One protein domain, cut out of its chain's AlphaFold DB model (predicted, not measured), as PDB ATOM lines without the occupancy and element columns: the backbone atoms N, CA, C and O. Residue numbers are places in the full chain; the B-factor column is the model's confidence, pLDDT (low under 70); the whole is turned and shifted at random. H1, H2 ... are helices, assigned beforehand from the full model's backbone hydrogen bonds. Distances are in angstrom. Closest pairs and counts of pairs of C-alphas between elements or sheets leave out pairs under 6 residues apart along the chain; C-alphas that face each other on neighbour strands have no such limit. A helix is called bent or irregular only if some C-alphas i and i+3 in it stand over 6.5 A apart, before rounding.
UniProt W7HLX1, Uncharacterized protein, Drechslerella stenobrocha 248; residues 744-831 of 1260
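What this domain is: This is residues 744 to 831 of the 1260 residues of an uncharacterized protein of Drechslerella stenobrocha 248 (UniProt W7HLX1). Short helices and long loops make a compact domain: H1 lies nearest the middle, H4 packs on it, H2 and H4 lie on the same side of H1 along the longest axis with H3 beyond them toward that end, while H5 lies by itself at the opposite end. A long link between H1 and H2 and another between H4 and H5 fill much of the rest, and the latter leads from the helix cluster to H5. The printed part has 88 residues with five named helices, in the order H1, H2, H3, H4, H5, and no named strand; its class is all helix, though under half of the residues, 36 of 88, are in named elements. The radius of gyration of the C-alphas is 12.3 A, and the spans are 36 by 30 by 22 A.

Where its parts are: Start at Arg 744 and go on to C-alpha 753 at (-31.789, -16.979, -18.880), where H1 begins; it holds residues 753 to 757 and is 6.2 A long. Next find C-alpha 773 at (-31.643, -6.261, -18.117), from which H2, the longest helix, runs through residues 773 to 784 over 15.3 A. H2 is neither bent nor irregular, but only just: C-alphas 781 and 784 are 6.2 A apart. H3 holds residues 791 to 795 and is 6.2 A long, and H4 holds residues 799 to 804 and is 8.7 A long. H5 takes residues 822 to 829 over 10.5 A, ending at C-alpha 829 at (-20.196, -26.668, -27.398).

How they stand to each other: Look first at H1 and H4, which touch; their closest C-alphas, those of Pro 753 and Phe 803, are 5.4 A apart. H3 and H4 only just touch, with 3 pairs of C-alphas within 8 A, and only at the corner by their link; the closest C-alphas are those of Ile 793 and Val 802, at 5.3 A. H2 and H4 are close but not clearly touching, with the closest C-alphas, of Leu 773 and Trp 799, 6.4 A apart. Their lines stand at a steep tilt of 41 degrees, and they run the same way. H2 and H3 are also close but not clearly touching, the C-alphas of Lys 777 and Ile 793 being the closest at 7.4 A. H1 and H2 are near each other, with 5 pairs of C-alphas within 10 A. H5 is apart from H1, H2, H3 and H4. In H1, H2, H3, H4 and H5 every O i to N i+4 pair is within hydrogen-bond range.

The domain as a whole: The two C-alphas farthest apart are those of Ala 791 and Val 830, at 36.3 A. The printed part has no cut. The links from H1 to H2, residues 758 to 772, and from H4 to H5, residues 805 to 821, are long; the link from H2 to H3 is short and that from H3 to H4 is tight. The mean pLDDT of the printed part is 93.7, that of H5 is 81, and residue 744 is the one printed residue under 70.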
ATOM      1  N   ARG A 744     -13.398  -7.884 -24.877       67.12
ATOM      2  CA  ARG A 744     -13.321  -7.578 -23.437       67.12
ATOM      3  C   ARG A 744     -14.613  -6.973 -22.868       67.12
ATOM      4  O   ARG A 744     -14.795  -6.939 -21.658       67.12
ATOM      5  N   SER A 745     -15.523  -6.511 -23.730       77.06
ATOM      6  CA  SER A 745     -16.861  -6.038 -23.352       77.06
ATOM      7  C   SER A 745     -17.926  -7.139 -23.292       77.06
ATOM      8  O   SER A 745     -19.083  -6.805 -23.057       77.06
ATOM      9  N   LEU A 746     -17.594  -8.414 -23.537       79.31
ATOM     10  CA  LEU A 746     -18.553  -9.528 -23.484       79.31
ATOM     11  C   LEU A 746     -18.782 -10.057 -22.058       79.31
ATOM     12  O   LEU A 746     -19.908 -10.415 -21.731       79.31
ATOM     13  N   SER A 747     -17.757 -10.048 -21.203       78.69
ATOM     14  CA  SER A 747     -17.815 -10.581 -19.830       78.69
ATOM     15  C   SER A 747     -18.639  -9.732 -18.851       78.69
ATOM     16  O   SER A 747     -19.078 -10.230 -17.823       78.69
ATOM     17  N   GLY A 748     -18.871  -8.452 -19.165       91.44
ATOM     18  CA  GLY A 748     -19.695  -7.533 -18.364       91.44
ATOM     19  C   GLY A 748     -21.159  -7.440 -18.809       91.44
ATOM     20  O   GLY A 748     -21.844  -6.484 -18.448       91.44
ATOM     21  N   ARG A 749     -21.630  -8.368 -19.650       95.69
ATOM     22  CA  ARG A 749     -22.970  -8.354 -20.256       95.69
ATOM     23  C   ARG A 749     -23.767  -9.603 -19.880       95.69
ATOM     24  O   ARG A 749     -23.206 -10.671 -19.647       95.69
ATOM     25  N   TYR A 750     -25.082  -9.441 -19.829       97.94
ATOM     26  CA  TYR A 750     -26.028 -10.462 -19.407       97.94
ATOM     27  C   TYR A 750     -26.310 -11.488 -20.508       97.94
ATOM     28  O   TYR A 750     -26.582 -11.115 -21.656       97.94
ATOM     29  N   ALA A 751     -26.319 -12.762 -20.115       97.75
ATOM     30  CA  ALA A 751     -26.746 -13.893 -20.937       97.75
ATOM     31  C   ALA A 751     -28.280 -14.003 -21.013       97.75
ATOM     32  O   ALA A 751     -28.993 -13.457 -20.161       97.75
ATOM     33  N   CYS A 752     -28.799 -14.768 -21.980       98.25
ATOM     34  CA  CYS A 752     -30.196 -15.199 -21.949       98.25
ATOM     35  C   CYS A 752     -30.430 -16.225 -20.813       98.25
ATOM     36  O   CYS A 752     -29.718 -17.231 -20.752       98.25
ATOM     37  N   PRO A 753     -31.429 -16.022 -19.929       98.06
ATOM     38  CA  PRO A 753     -31.789 -16.979 -18.880       98.06
ATOM     39  C   PRO A 753     -32.134 -18.384 -19.387       98.06
ATOM     40  O   PRO A 753     -31.642 -19.351 -18.813       98.06
ATOM     41  N   PHE A 754     -32.894 -18.512 -20.483       98.06
ATOM     42  CA  PHE A 754     -33.229 -19.816 -21.072       98.06
ATOM     43  C   PHE A 754     -31.972 -20.586 -21.505       98.06
ATOM     44  O   PHE A 754     -31.810 -21.744 -21.140       98.06
ATOM     45  N   ALA A 755     -31.024 -19.916 -22.174       97.00
ATOM     46  CA  ALA A 755     -29.724 -20.489 -22.546       97.00
ATOM     47  C   ALA A 755     -28.845 -20.883 -21.341       97.00
ATOM     48  O   ALA A 755     -27.984 -21.755 -21.459       97.00
ATOM     49  N   LYS A 756     -29.034 -20.246 -20.178       97.06
ATOM     50  CA  LYS A 756     -28.323 -20.598 -18.939       97.06
ATOM     51  C   LYS A 756     -28.971 -21.765 -18.192       97.06
ATOM     52  O   LYS A 756     -28.226 -22.551 -17.606       97.06
ATOM     53  N   ALA A 757     -30.303 -21.863 -18.223       97.00
ATOM     54  CA  ALA A 757     -31.069 -22.962 -17.642       97.00
ATOM     55  C   ALA A 757     -30.925 -24.239 -18.489       97.00
ATOM     56  O   ALA A 757     -30.186 -25.145 -18.102       97.00
ATOM     57  N   ASP A 758     -31.528 -24.248 -19.679       95.75
ATOM     58  CA  ASP A 758     -31.497 -25.350 -20.642       95.75
ATOM     59  C   ASP A 758     -30.714 -24.921 -21.884       95.75
ATOM     60  O   ASP A 758     -31.281 -24.509 -22.901       95.75
ATOM     61  N   SER A 759     -29.386 -25.009 -21.801       94.25
ATOM     62  CA  SER A 759     -28.486 -24.658 -22.907       94.25
ATOM     63  C   SER A 759     -28.811 -25.402 -24.194       94.25
ATOM     64  O   SER A 759     -28.805 -24.804 -25.266       94.25
ATOM     65  N   ASP A 760     -29.106 -26.689 -24.059       92.38
ATOM     66  CA  ASP A 760     -29.164 -27.660 -25.145       92.38
ATOM     67  C   ASP A 760     -30.429 -27.432 -26.005       92.38
ATOM     68  O   ASP A 760     -30.399 -27.623 -27.214       92.38
ATOM     69  N   ASN A 761     -31.501 -26.902 -25.397       95.69
ATOM     70  CA  ASN A 761     -32.748 -26.509 -26.070       95.69
ATOM     71  C   ASN A 761     -32.729 -25.063 -26.611       95.69
ATOM     72  O   ASN A 761     -33.649 -24.659 -27.314       95.69
ATOM     73  N   ASN A 762     -31.734 -24.244 -26.241       95.75
ATOM     74  CA  ASN A 762     -31.734 -22.791 -26.472       95.75
ATOM     75  C   ASN A 762     -30.401 -22.289 -27.064       95.75
ATOM     76  O   ASN A 762     -29.943 -21.190 -26.737       95.75
ATOM     77  N   VAL A 763     -29.762 -23.095 -27.923       92.06
ATOM     78  CA  VAL A 763     -28.412 -22.851 -28.479       92.06
ATOM     79  C   VAL A 763     -28.297 -21.499 -29.192       92.06
ATOM     80  O   VAL A 763     -27.371 -20.732 -28.917       92.06
ATOM     81  N   SER A 764     -29.290 -21.138 -30.011       94.06
ATOM     82  CA  SER A 764     -29.377 -19.834 -30.697       94.06
ATOM     83  C   SER A 764     -29.263 -18.636 -29.741       94.06
ATOM     84  O   SER A 764     -28.732 -17.580 -30.095       94.06
ATOM     85  N   CYS A 765     -29.690 -18.806 -28.488       96.69
ATOM     86  CA  CYS A 765     -29.731 -17.755 -27.480       96.69
ATOM     87  C   CYS A 765     -28.431 -17.619 -26.661       96.69
ATOM     88  O   CYS A 765     -28.316 -16.683 -25.866       96.69
ATOM     89  N   TRP A 766     -27.425 -18.485 -26.859       92.88
ATOM     90  CA  TRP A 766     -26.117 -18.376 -26.182       92.88
ATOM     91  C   TRP A 766     -25.338 -17.127 -26.621       92.88
ATOM     92  O   TRP A 766     -24.663 -16.488 -25.814       92.88
ATOM     93  N   THR A 767     -25.448 -16.753 -27.899       90.50
ATOM     94  CA  THR A 767     -24.773 -15.576 -28.482       90.50
ATOM     95  C   THR A 767     -25.391 -14.248 -28.024       90.50
ATOM     96  O   THR A 767     -24.795 -13.177 -28.192       90.50
ATOM     97  N   ILE A 768     -26.589 -14.289 -27.426       94.12
ATOM     98  CA  ILE A 768     -27.374 -13.107 -27.074       94.12
ATOM     99  C   ILE A 768     -26.810 -12.446 -25.818       94.12
ATOM    100  O   ILE A 768     -27.245 -12.676 -24.692       94.12
ATOM    101  N   ASN A 769     -25.840 -11.562 -26.049       94.44
ATOM    102  CA  ASN A 769     -25.084 -10.924 -24.985       94.44
ATOM    103  C   ASN A 769     -25.433  -9.427 -24.835       94.44
ATOM    104  O   ASN A 769     -24.981  -8.573 -25.615       94.44
ATOM    105  N   ARG A 770     -26.283  -9.095 -23.851       96.62
ATOM    106  CA  ARG A 770     -26.962  -7.788 -23.715       96.62
ATOM    107  C   ARG A 770     -26.406  -6.963 -22.548       96.62
ATOM    108  O   ARG A 770     -26.234  -7.457 -21.444       96.62
ATOM    109  N   GLN A 771     -26.155  -5.670 -22.766       95.75
ATOM    110  CA  GLN A 771     -25.523  -4.792 -21.761       95.75
ATOM    111  C   GLN A 771     -26.391  -4.488 -20.528       95.75
ATOM    112  O   GLN A 771     -25.865  -4.071 -19.502       95.75
ATOM    113  N   ASN A 772     -27.710  -4.662 -20.609       97.31
ATOM    114  CA  ASN A 772     -28.626  -4.356 -19.516       97.31
ATOM    115  C   ASN A 772     -29.814  -5.328 -19.483       97.31
ATOM    116  O   ASN A 772     -30.144  -5.979 -20.477       97.31
ATOM    117  N   LEU A 773     -30.484  -5.392 -18.328       97.75
ATOM    118  CA  LEU A 773     -31.643  -6.261 -18.117       97.75
ATOM    119  C   LEU A 773     -32.812  -5.923 -19.061       97.75
ATOM    120  O   LEU A 773     -33.568  -6.813 -19.434       97.75
ATOM    121  N   ALA A 774     -32.943  -4.665 -19.495       97.81
ATOM    122  CA  ALA A 774     -33.958  -4.256 -20.466       97.81
ATOM    123  C   ALA A 774     -33.776  -4.965 -21.821       97.81
ATOM    124  O   ALA A 774     -34.735  -5.526 -22.341       97.81
ATOM    125  N   GLY A 775     -32.547  -5.034 -22.345       97.44
ATOM    126  CA  GLY A 775     -32.231  -5.752 -23.583       97.44
ATOM    127  C   GLY A 775     -32.351  -7.275 -23.465       97.44
ATOM    128  O   GLY A 775     -32.644  -7.936 -24.462       97.44
ATOM    129  N   VAL A 776     -32.174  -7.839 -22.260       98.19
ATOM    130  CA  VAL A 776     -32.500  -9.252 -21.975       98.19
ATOM    131  C   VAL A 776     -34.014  -9.457 -22.029       98.19
ATOM    132  O   VAL A 776     -34.482 -10.311 -22.773       98.19
ATOM    133  N   LYS A 777     -34.795  -8.636 -21.314       98.38
ATOM    134  CA  LYS A 777     -36.267  -8.677 -21.329       98.38
ATOM    135  C   LYS A 777     -36.856  -8.468 -22.723       98.38
ATOM    136  O   LYS A 777     -37.852  -9.096 -23.060       98.38
ATOM    137  N   GLU A 778     -36.250  -7.614 -23.541       98.00
ATOM    138  CA  GLU A 778     -36.654  -7.411 -24.930       98.00
ATOM    139  C   GLU A 778     -36.375  -8.646 -25.799       98.00
ATOM    140  O   GLU A 778     -37.235  -9.047 -26.581       98.00
ATOM    141  N   HIS A 779     -35.208  -9.280 -25.649       98.06
ATOM    142  CA  HIS A 779     -34.923 -10.549 -26.317       98.06
ATOM    143  C   HIS A 779     -35.899 -11.647 -25.869       98.06
ATOM    144  O   HIS A 779     -36.514 -12.276 -26.723       98.06
ATOM    145  N   LEU A 780     -36.134 -11.802 -24.562       98.25
ATOM    146  CA  LEU A 780     -37.136 -12.724 -24.019       98.25
ATOM    147  C   LEU A 780     -38.525 -12.472 -24.625       98.25
ATOM    148  O   LEU A 780     -39.164 -13.406 -25.103       98.25
ATOM    149  N   LYS A 781     -38.959 -11.203 -24.672       98.25
ATOM    150  CA  LYS A 781     -40.233 -10.783 -25.275       98.25
ATOM    151  C   LYS A 781     -40.334 -11.241 -26.731       98.25
ATOM    152  O   LYS A 781     -41.371 -11.769 -27.108       98.25
ATOM    153  N   ARG A 782     -39.292 -11.012 -27.536       97.44
ATOM    154  CA  ARG A 782     -39.275 -11.335 -28.972       97.44
ATOM    155  C   ARG A 782     -39.204 -12.848 -29.223       97.44
ATOM    156  O   ARG A 782     -40.068 -13.370 -29.908       97.44
ATOM    157  N   PHE A 783     -38.218 -13.534 -28.643       97.50
ATOM    158  CA  PHE A 783     -37.831 -14.898 -29.038       97.50
ATOM    159  C   PHE A 783     -38.513 -16.014 -28.233       97.50
ATOM    160  O   PHE A 783     -38.825 -17.053 -28.799       97.50
ATOM    161  N   HIS A 784     -38.778 -15.817 -26.937       97.62
ATOM    162  CA  HIS A 784     -39.329 -16.881 -26.077       97.62
ATOM    163  C   HIS A 784     -40.818 -16.700 -25.747       97.62
ATOM    164  O   HIS A 784     -41.501 -17.670 -25.441       97.62
ATOM    165  N   PHE A 785     -41.339 -15.469 -25.828       97.56
ATOM    166  CA  PHE A 785     -42.723 -15.143 -25.455       97.56
ATOM    167  C   PHE A 785     -43.551 -14.522 -26.595       97.56
ATOM    168  O   PHE A 785     -44.502 -13.800 -26.317       97.56
ATOM    169  N   ARG A 786     -43.200 -14.764 -27.870       95.75
ATOM    170  CA  ARG A 786     -43.984 -14.369 -29.072       95.75
ATOM    171  C   ARG A 786     -44.538 -12.926 -29.043       95.75
ATOM    172  O   ARG A 786     -45.667 -12.661 -29.441       95.75
ATOM    173  N   GLY A 787     -43.756 -11.977 -28.530       96.12
ATOM    174  CA  GLY A 787     -44.130 -10.567 -28.406       96.12
ATOM    175  C   GLY A 787     -44.791 -10.146 -27.081       96.12
ATOM    176  O   GLY A 787     -44.914  -8.942 -26.850       96.12
ATOM    177  N   THR A 788     -45.156 -11.049 -26.166       97.81
ATOM    178  CA  THR A 788     -45.928 -10.738 -24.943       97.81
ATOM    179  C   THR A 788     -45.223 -11.181 -23.652       97.81
ATOM    180  O   THR A 788     -45.451 -12.246 -23.093       97.81
ATOM    181  N   LEU A 789     -44.360 -10.312 -23.113       98.06
ATOM    182  CA  LEU A 789     -43.575 -10.614 -21.907       98.06
ATOM    183  C   LEU A 789     -44.469 -10.781 -20.645       98.06
ATOM    184  O   LEU A 789     -45.231  -9.852 -20.333       98.06
ATOM    185  N   PRO A 790     -44.347 -11.885 -19.875       98.19
ATOM    186  CA  PRO A 790     -45.094 -12.106 -18.630       98.19
ATOM    187  C   PRO A 790     -44.979 -10.966 -17.609       98.19
ATOM    188  O   PRO A 790     -44.008 -10.201 -17.607       98.19
ATOM    189  N   ALA A 791     -45.988 -10.829 -16.744       98.00
ATOM    190  CA  ALA A 791     -46.070  -9.737 -15.769       98.00
ATOM    191  C   ALA A 791     -44.919  -9.778 -14.750       98.00
ATOM    192  O   ALA A 791     -44.297  -8.749 -14.486       98.00
ATOM    193  N   ASP A 792     -44.570 -10.964 -14.264       98.19
ATOM    194  CA  ASP A 792     -43.528 -11.169 -13.251       98.19
ATOM    195  C   ASP A 792     -42.137 -10.901 -13.834       98.19
ATOM    196  O   ASP A 792     -41.347 -10.142 -13.271       98.19
ATOM    197  N   ILE A 793     -41.887 -11.373 -15.062       98.12
ATOM    198  CA  ILE A 793     -40.676 -11.040 -15.825       98.12
ATOM    199  C   ILE A 793     -40.614  -9.534 -16.127       98.12
ATOM    200  O   ILE A 793     -39.529  -8.949 -16.108       98.12
ATOM    201  N   ARG A 794     -41.746  -8.847 -16.347       98.12
ATOM    202  CA  ARG A 794     -41.782  -7.373 -16.426       98.12
ATOM    203  C   ARG A 794     -41.444  -6.712 -15.085       98.12
ATOM    204  O   ARG A 794     -40.658  -5.763 -15.097       98.12
ATOM    205  N   ALA A 795     -41.931  -7.230 -13.959       97.94
ATOM    206  CA  ALA A 795     -41.692  -6.690 -12.619       97.94
ATOM    207  C   ALA A 795     -40.261  -6.919 -12.086       97.94
ATOM    208  O   ALA A 795     -39.706  -6.037 -11.427       97.94
ATOM    209  N   ALA A 796     -39.639  -8.063 -12.396       98.31
ATOM    210  CA  ALA A 796     -38.335  -8.484 -11.875       98.31
ATOM    211  C   ALA A 796     -37.218  -7.448 -12.116       98.31
ATOM    212  O   ALA A 796     -36.940  -7.070 -13.255       98.31
ATOM    213  N   ARG A 797     -36.555  -6.968 -11.055       98.12
ATOM    214  CA  ARG A 797     -35.556  -5.876 -11.155       98.12
ATOM    215  C   ARG A 797     -34.099  -6.341 -11.286       98.12
ATOM    216  O   ARG A 797     -33.248  -5.523 -11.620       98.12
ATOM    217  N   SER A 798     -33.821  -7.624 -11.061       98.12
ATOM    218  CA  SER A 798     -32.512  -8.265 -11.243       98.12
ATOM    219  C   SER A 798     -32.565  -9.318 -12.354       98.12
ATOM    220  O   SER A 798     -33.648  -9.744 -12.760       98.12
ATOM    221  N   TRP A 799     -31.398  -9.756 -12.838       98.12
ATOM    222  CA  TRP A 799     -31.314 -10.916 -13.733       98.12
ATOM    223  C   TRP A 799     -31.797 -12.185 -13.029       98.12
ATOM    224  O   TRP A 799     -32.575 -12.938 -13.602       98.12
ATOM    225  N   ASP A 800     -31.443 -12.356 -11.754       97.94
ATOM    226  CA  ASP A 800     -31.853 -13.500 -10.934       97.94
ATOM    227  C   ASP A 800     -33.375 -13.617 -10.811       97.94
ATOM    228  O   ASP A 800     -33.917 -14.705 -10.955       97.94
ATOM    229  N   GLY A 801     -34.085 -12.499 -10.620       98.06
ATOM    230  CA  GLY A 801     -35.550 -12.502 -10.569       98.06
ATOM    231  C   GLY A 801     -36.205 -12.789 -11.924       98.06
ATOM    232  O   GLY A 801     -37.342 -13.244 -11.964       98.06
ATOM    233  N   VAL A 802     -35.507 -12.542 -13.038       98.44
ATOM    234  CA  VAL A 802     -35.958 -12.970 -14.372       98.44
ATOM    235  C   VAL A 802     -35.674 -14.460 -14.586       98.44
ATOM    236  O   VAL A 802     -36.513 -15.147 -15.160       98.44
ATOM    237  N   PHE A 803     -34.537 -14.968 -14.100       98.44
ATOM    238  CA  PHE A 803     -34.193 -16.392 -14.135       98.44
ATOM    239  C   PHE A 803     -35.181 -17.233 -13.311       98.44
ATOM    240  O   PHE A 803     -35.701 -18.219 -13.821       98.44
ATOM    241  N   ASP A 804     -35.534 -16.790 -12.100       97.62
ATOM    242  CA  ASP A 804     -36.522 -17.450 -11.227       97.62
ATOM    243  C   ASP A 804     -37.910 -17.583 -11.869       97.62
ATOM    244  O   ASP A 804     -38.604 -18.573 -11.658       97.62
ATOM    245  N   CYS A 805     -38.318 -16.597 -12.676       97.88
ATOM    246  CA  CYS A 805     -39.588 -16.630 -13.407       97.88
ATOM    247  C   CYS A 805     -39.558 -17.538 -14.651       97.88
ATOM    248  O   CYS A 805     -40.604 -17.760 -15.255       97.88
ATOM    249  N   ILE A 806     -38.376 -17.992 -15.080       97.75
ATOM    250  CA  ILE A 806     -38.164 -18.795 -16.296       97.75
ATOM    251  C   ILE A 806     -37.871 -20.257 -15.947       97.75
ATOM    252  O   ILE A 806     -38.411 -21.146 -16.596       97.75
ATOM    253  N   ALA A 807     -37.070 -20.499 -14.907       97.38
ATOM    254  CA  ALA A 807     -36.743 -21.822 -14.380       97.38
ATOM    255  C   ALA A 807     -37.129 -21.922 -12.885       97.38
ATOM    256  O   ALA A 807     -36.250 -22.042 -12.024       97.38
ATOM    257  N   PRO A 808     -38.430 -21.844 -12.534       96.75
ATOM    258  CA  PRO A 808     -38.887 -21.919 -11.139       96.75
ATOM    259  C   PRO A 808     -38.577 -23.276 -10.480       96.75
ATOM    260  O   PRO A 808     -38.503 -23.383  -9.257       96.75
ATOM    261  N   ASP A 809     -38.360 -24.314 -11.288       96.50
ATOM    262  CA  ASP A 809     -37.982 -25.674 -10.910       96.50
ATOM    263  C   ASP A 809     -36.459 -25.883 -10.760       96.50
ATOM    264  O   ASP A 809     -36.031 -26.950 -10.314       96.50
ATOM    265  N   TRP A 810     -35.627 -24.861 -11.026       95.94
ATOM    266  CA  TRP A 810     -34.175 -24.903 -10.764       95.94
ATOM    267  C   TRP A 810     -33.857 -25.267  -9.302       95.94
ATOM    268  O   TRP A 810     -32.827 -25.884  -8.999       95.94
ATOM    269  N   GLY A 811     -34.782 -24.934  -8.394       91.81
ATOM    270  CA  GLY A 811     -34.829 -25.439  -7.029       91.81
ATOM    271  C   GLY A 811     -33.616 -25.027  -6.198       91.81
ATOM    272  O   GLY A 811     -33.197 -23.873  -6.203       91.81
ATOM    273  N   SER A 812     -33.038 -25.981  -5.466       93.81
ATOM    274  CA  SER A 812     -31.872 -25.745  -4.604       93.81
ATOM    275  C   SER A 812     -30.525 -25.788  -5.340       93.81
ATOM    276  O   SER A 812     -29.480 -25.863  -4.689       93.81
ATOM    277  N   ARG A 813     -30.508 -25.802  -6.680       95.56
ATOM    278  CA  ARG A 813     -29.259 -25.705  -7.449       95.56
ATOM    279  C   ARG A 813     -28.696 -24.281  -7.326       95.56
ATOM    280  O   ARG A 813     -29.474 -23.326  -7.309       95.56
ATOM    281  N   PRO A 814     -27.363 -24.096  -7.283       95.62
ATOM    282  CA  PRO A 814     -26.785 -22.761  -7.371       95.62
ATOM    283  C   PRO A 814     -27.245 -22.095  -8.673       95.62
ATOM    284  O   PRO A 814     -27.285 -22.732  -9.730       95.62
ATOM    285  N   ARG A 815     -27.625 -20.818  -8.596       96.94
ATOM    286  CA  ARG A 815     -28.026 -20.047  -9.777       96.94
ATOM    287  C   ARG A 815     -26.801 -19.858 -10.683       96.94
ATOM    288  O   ARG A 815     -25.719 -19.575 -10.163       96.94
ATOM    289  N   PRO A 816     -26.929 -20.040 -12.007       96.81
ATOM    290  CA  PRO A 816     -25.821 -19.798 -12.921       96.81
ATOM    291  C   PRO A 816     -25.442 -18.312 -12.923       96.81
ATOM    292  O   PRO A 816     -26.281 -17.450 -12.664       96.81
ATOM    293  N   SER A 817     -24.181 -18.005 -13.244       96.88
ATOM    294  CA  SER A 817     -23.728 -16.614 -13.371       96.88
ATOM    295  C   SER A 817     -24.596 -15.850 -14.386       96.88
ATOM    296  O   SER A 817     -24.808 -16.370 -15.489       96.88
ATOM    297  N   PRO A 818     -25.056 -14.622 -14.063       97.50
ATOM    298  CA  PRO A 818     -25.908 -13.824 -14.945       97.50
ATOM    299  C   PRO A 818     -25.187 -13.357 -16.217       97.50
ATOM    300  O   PRO A 818     -25.828 -12.933 -17.182       97.50
ATOM    301  N   TYR A 819     -23.853 -13.416 -16.222       97.19
ATOM    302  CA  TYR A 819     -23.008 -12.971 -17.321       97.19
ATOM    303  C   TYR A 819     -22.746 -14.083 -18.344       97.19
ATOM    304  O   TYR A 819     -22.732 -15.278 -18.020       97.19
ATOM    305  N   VAL A 820     -22.498 -13.688 -19.597       92.50
ATOM    306  CA  VAL A 820     -21.940 -14.614 -20.591       92.50
ATOM    307  C   VAL A 820     -20.514 -14.970 -20.186       92.50
ATOM    308  O   VAL A 820     -19.638 -14.111 -20.099       92.50
ATOM    309  N   ASP A 821     -20.301 -16.261 -19.957       91.25
ATOM    310  CA  ASP A 821     -18.997 -16.851 -19.706       91.25
ATOM    311  C   ASP A 821     -18.587 -17.627 -20.962       91.25
ATOM    312  O   ASP A 821     -19.302 -18.520 -21.421       91.25
ATOM    313  N   MET A 822     -17.447 -17.252 -21.540       84.56
ATOM    314  CA  MET A 822     -16.924 -17.874 -22.756       84.56
ATOM    315  C   MET A 822     -16.452 -19.313 -22.499       84.56
ATOM    316  O   MET A 822     -16.493 -20.129 -23.416       84.56
ATOM    317  N   LEU A 823     -16.057 -19.648 -21.262       85.81
ATOM    318  CA  LEU A 823     -15.724 -21.018 -20.867       85.81
ATOM    319  C   LEU A 823     -16.985 -21.878 -20.748       85.81
ATOM    320  O   LEU A 823     -16.964 -23.033 -21.153       85.81
ATOM    321  N   ASP A 824     -18.087 -21.318 -20.246       83.56
ATOM    322  CA  ASP A 824     -19.393 -21.987 -20.159       83.56
ATOM    323  C   ASP A 824     -19.970 -22.269 -21.560       83.56
ATOM    324  O   ASP A 824     -20.470 -23.362 -21.808       83.56
ATOM    325  N   ILE A 825     -19.810 -21.336 -22.510       83.94
ATOM    326  CA  ILE A 825     -20.090 -21.567 -23.940       83.94
ATOM    327  C   ILE A 825     -19.211 -22.707 -24.482       83.94
ATOM    328  O   ILE A 825     -19.737 -23.703 -24.974       83.94
ATOM    329  N   PHE A 826     -17.886 -22.603 -24.341       81.56
ATOM    330  CA  PHE A 826     -16.930 -23.576 -24.884       81.56
ATOM    331  C   PHE A 826     -17.135 -24.996 -24.325       81.56
ATOM    332  O   PHE A 826     -17.185 -25.974 -25.070       81.56
ATOM    333  N   GLN A 827     -17.298 -25.125 -23.005       82.88
ATOM    334  CA  GLN A 827     -17.503 -26.411 -22.329       82.88
ATOM    335  C   GLN A 827     -18.841 -27.069 -22.677       82.88
ATOM    336  O   GLN A 827     -18.976 -28.280 -22.494       82.88
ATOM    337  N   ARG A 828     -19.830 -26.299 -23.147       75.06
ATOM    338  CA  ARG A 828     -21.106 -26.834 -23.635       75.06
ATOM    339  C   ARG A 828     -21.042 -27.161 -25.127       75.06
ATOM    340  O   ARG A 828     -21.497 -28.235 -25.487       75.06
ATOM    341  N   SER A 829     -20.389 -26.351 -25.968       73.81
ATOM    342  CA  SER A 829     -20.196 -26.668 -27.398       73.81
ATOM    343  C   SER A 829     -19.285 -27.878 -27.660       73.81
ATOM    344  O   SER A 829     -19.298 -28.423 -28.754       73.81
ATOM    345  N   VAL A 830     -18.486 -28.300 -26.672       73.56
ATOM    346  CA  VAL A 830     -17.655 -29.523 -26.725       73.56
ATOM    347  C   VAL A 830     -18.368 -30.739 -26.096       73.56
ATOM    348  O   VAL A 830     -17.832 -31.845 -26.083       73.56
ATOM    349  N   ARG A 831     -19.598 -30.587 -25.584       75.88
ATOM    350  CA  ARG A 831     -20.435 -31.723 -25.168       75.88
ATOM    351  C   ARG A 831     -21.345 -32.125 -26.321       75.88
ATOM    352  O   ARG A 831     -22.117 -31.306 -26.804       75.88
TER     353      ARG A 831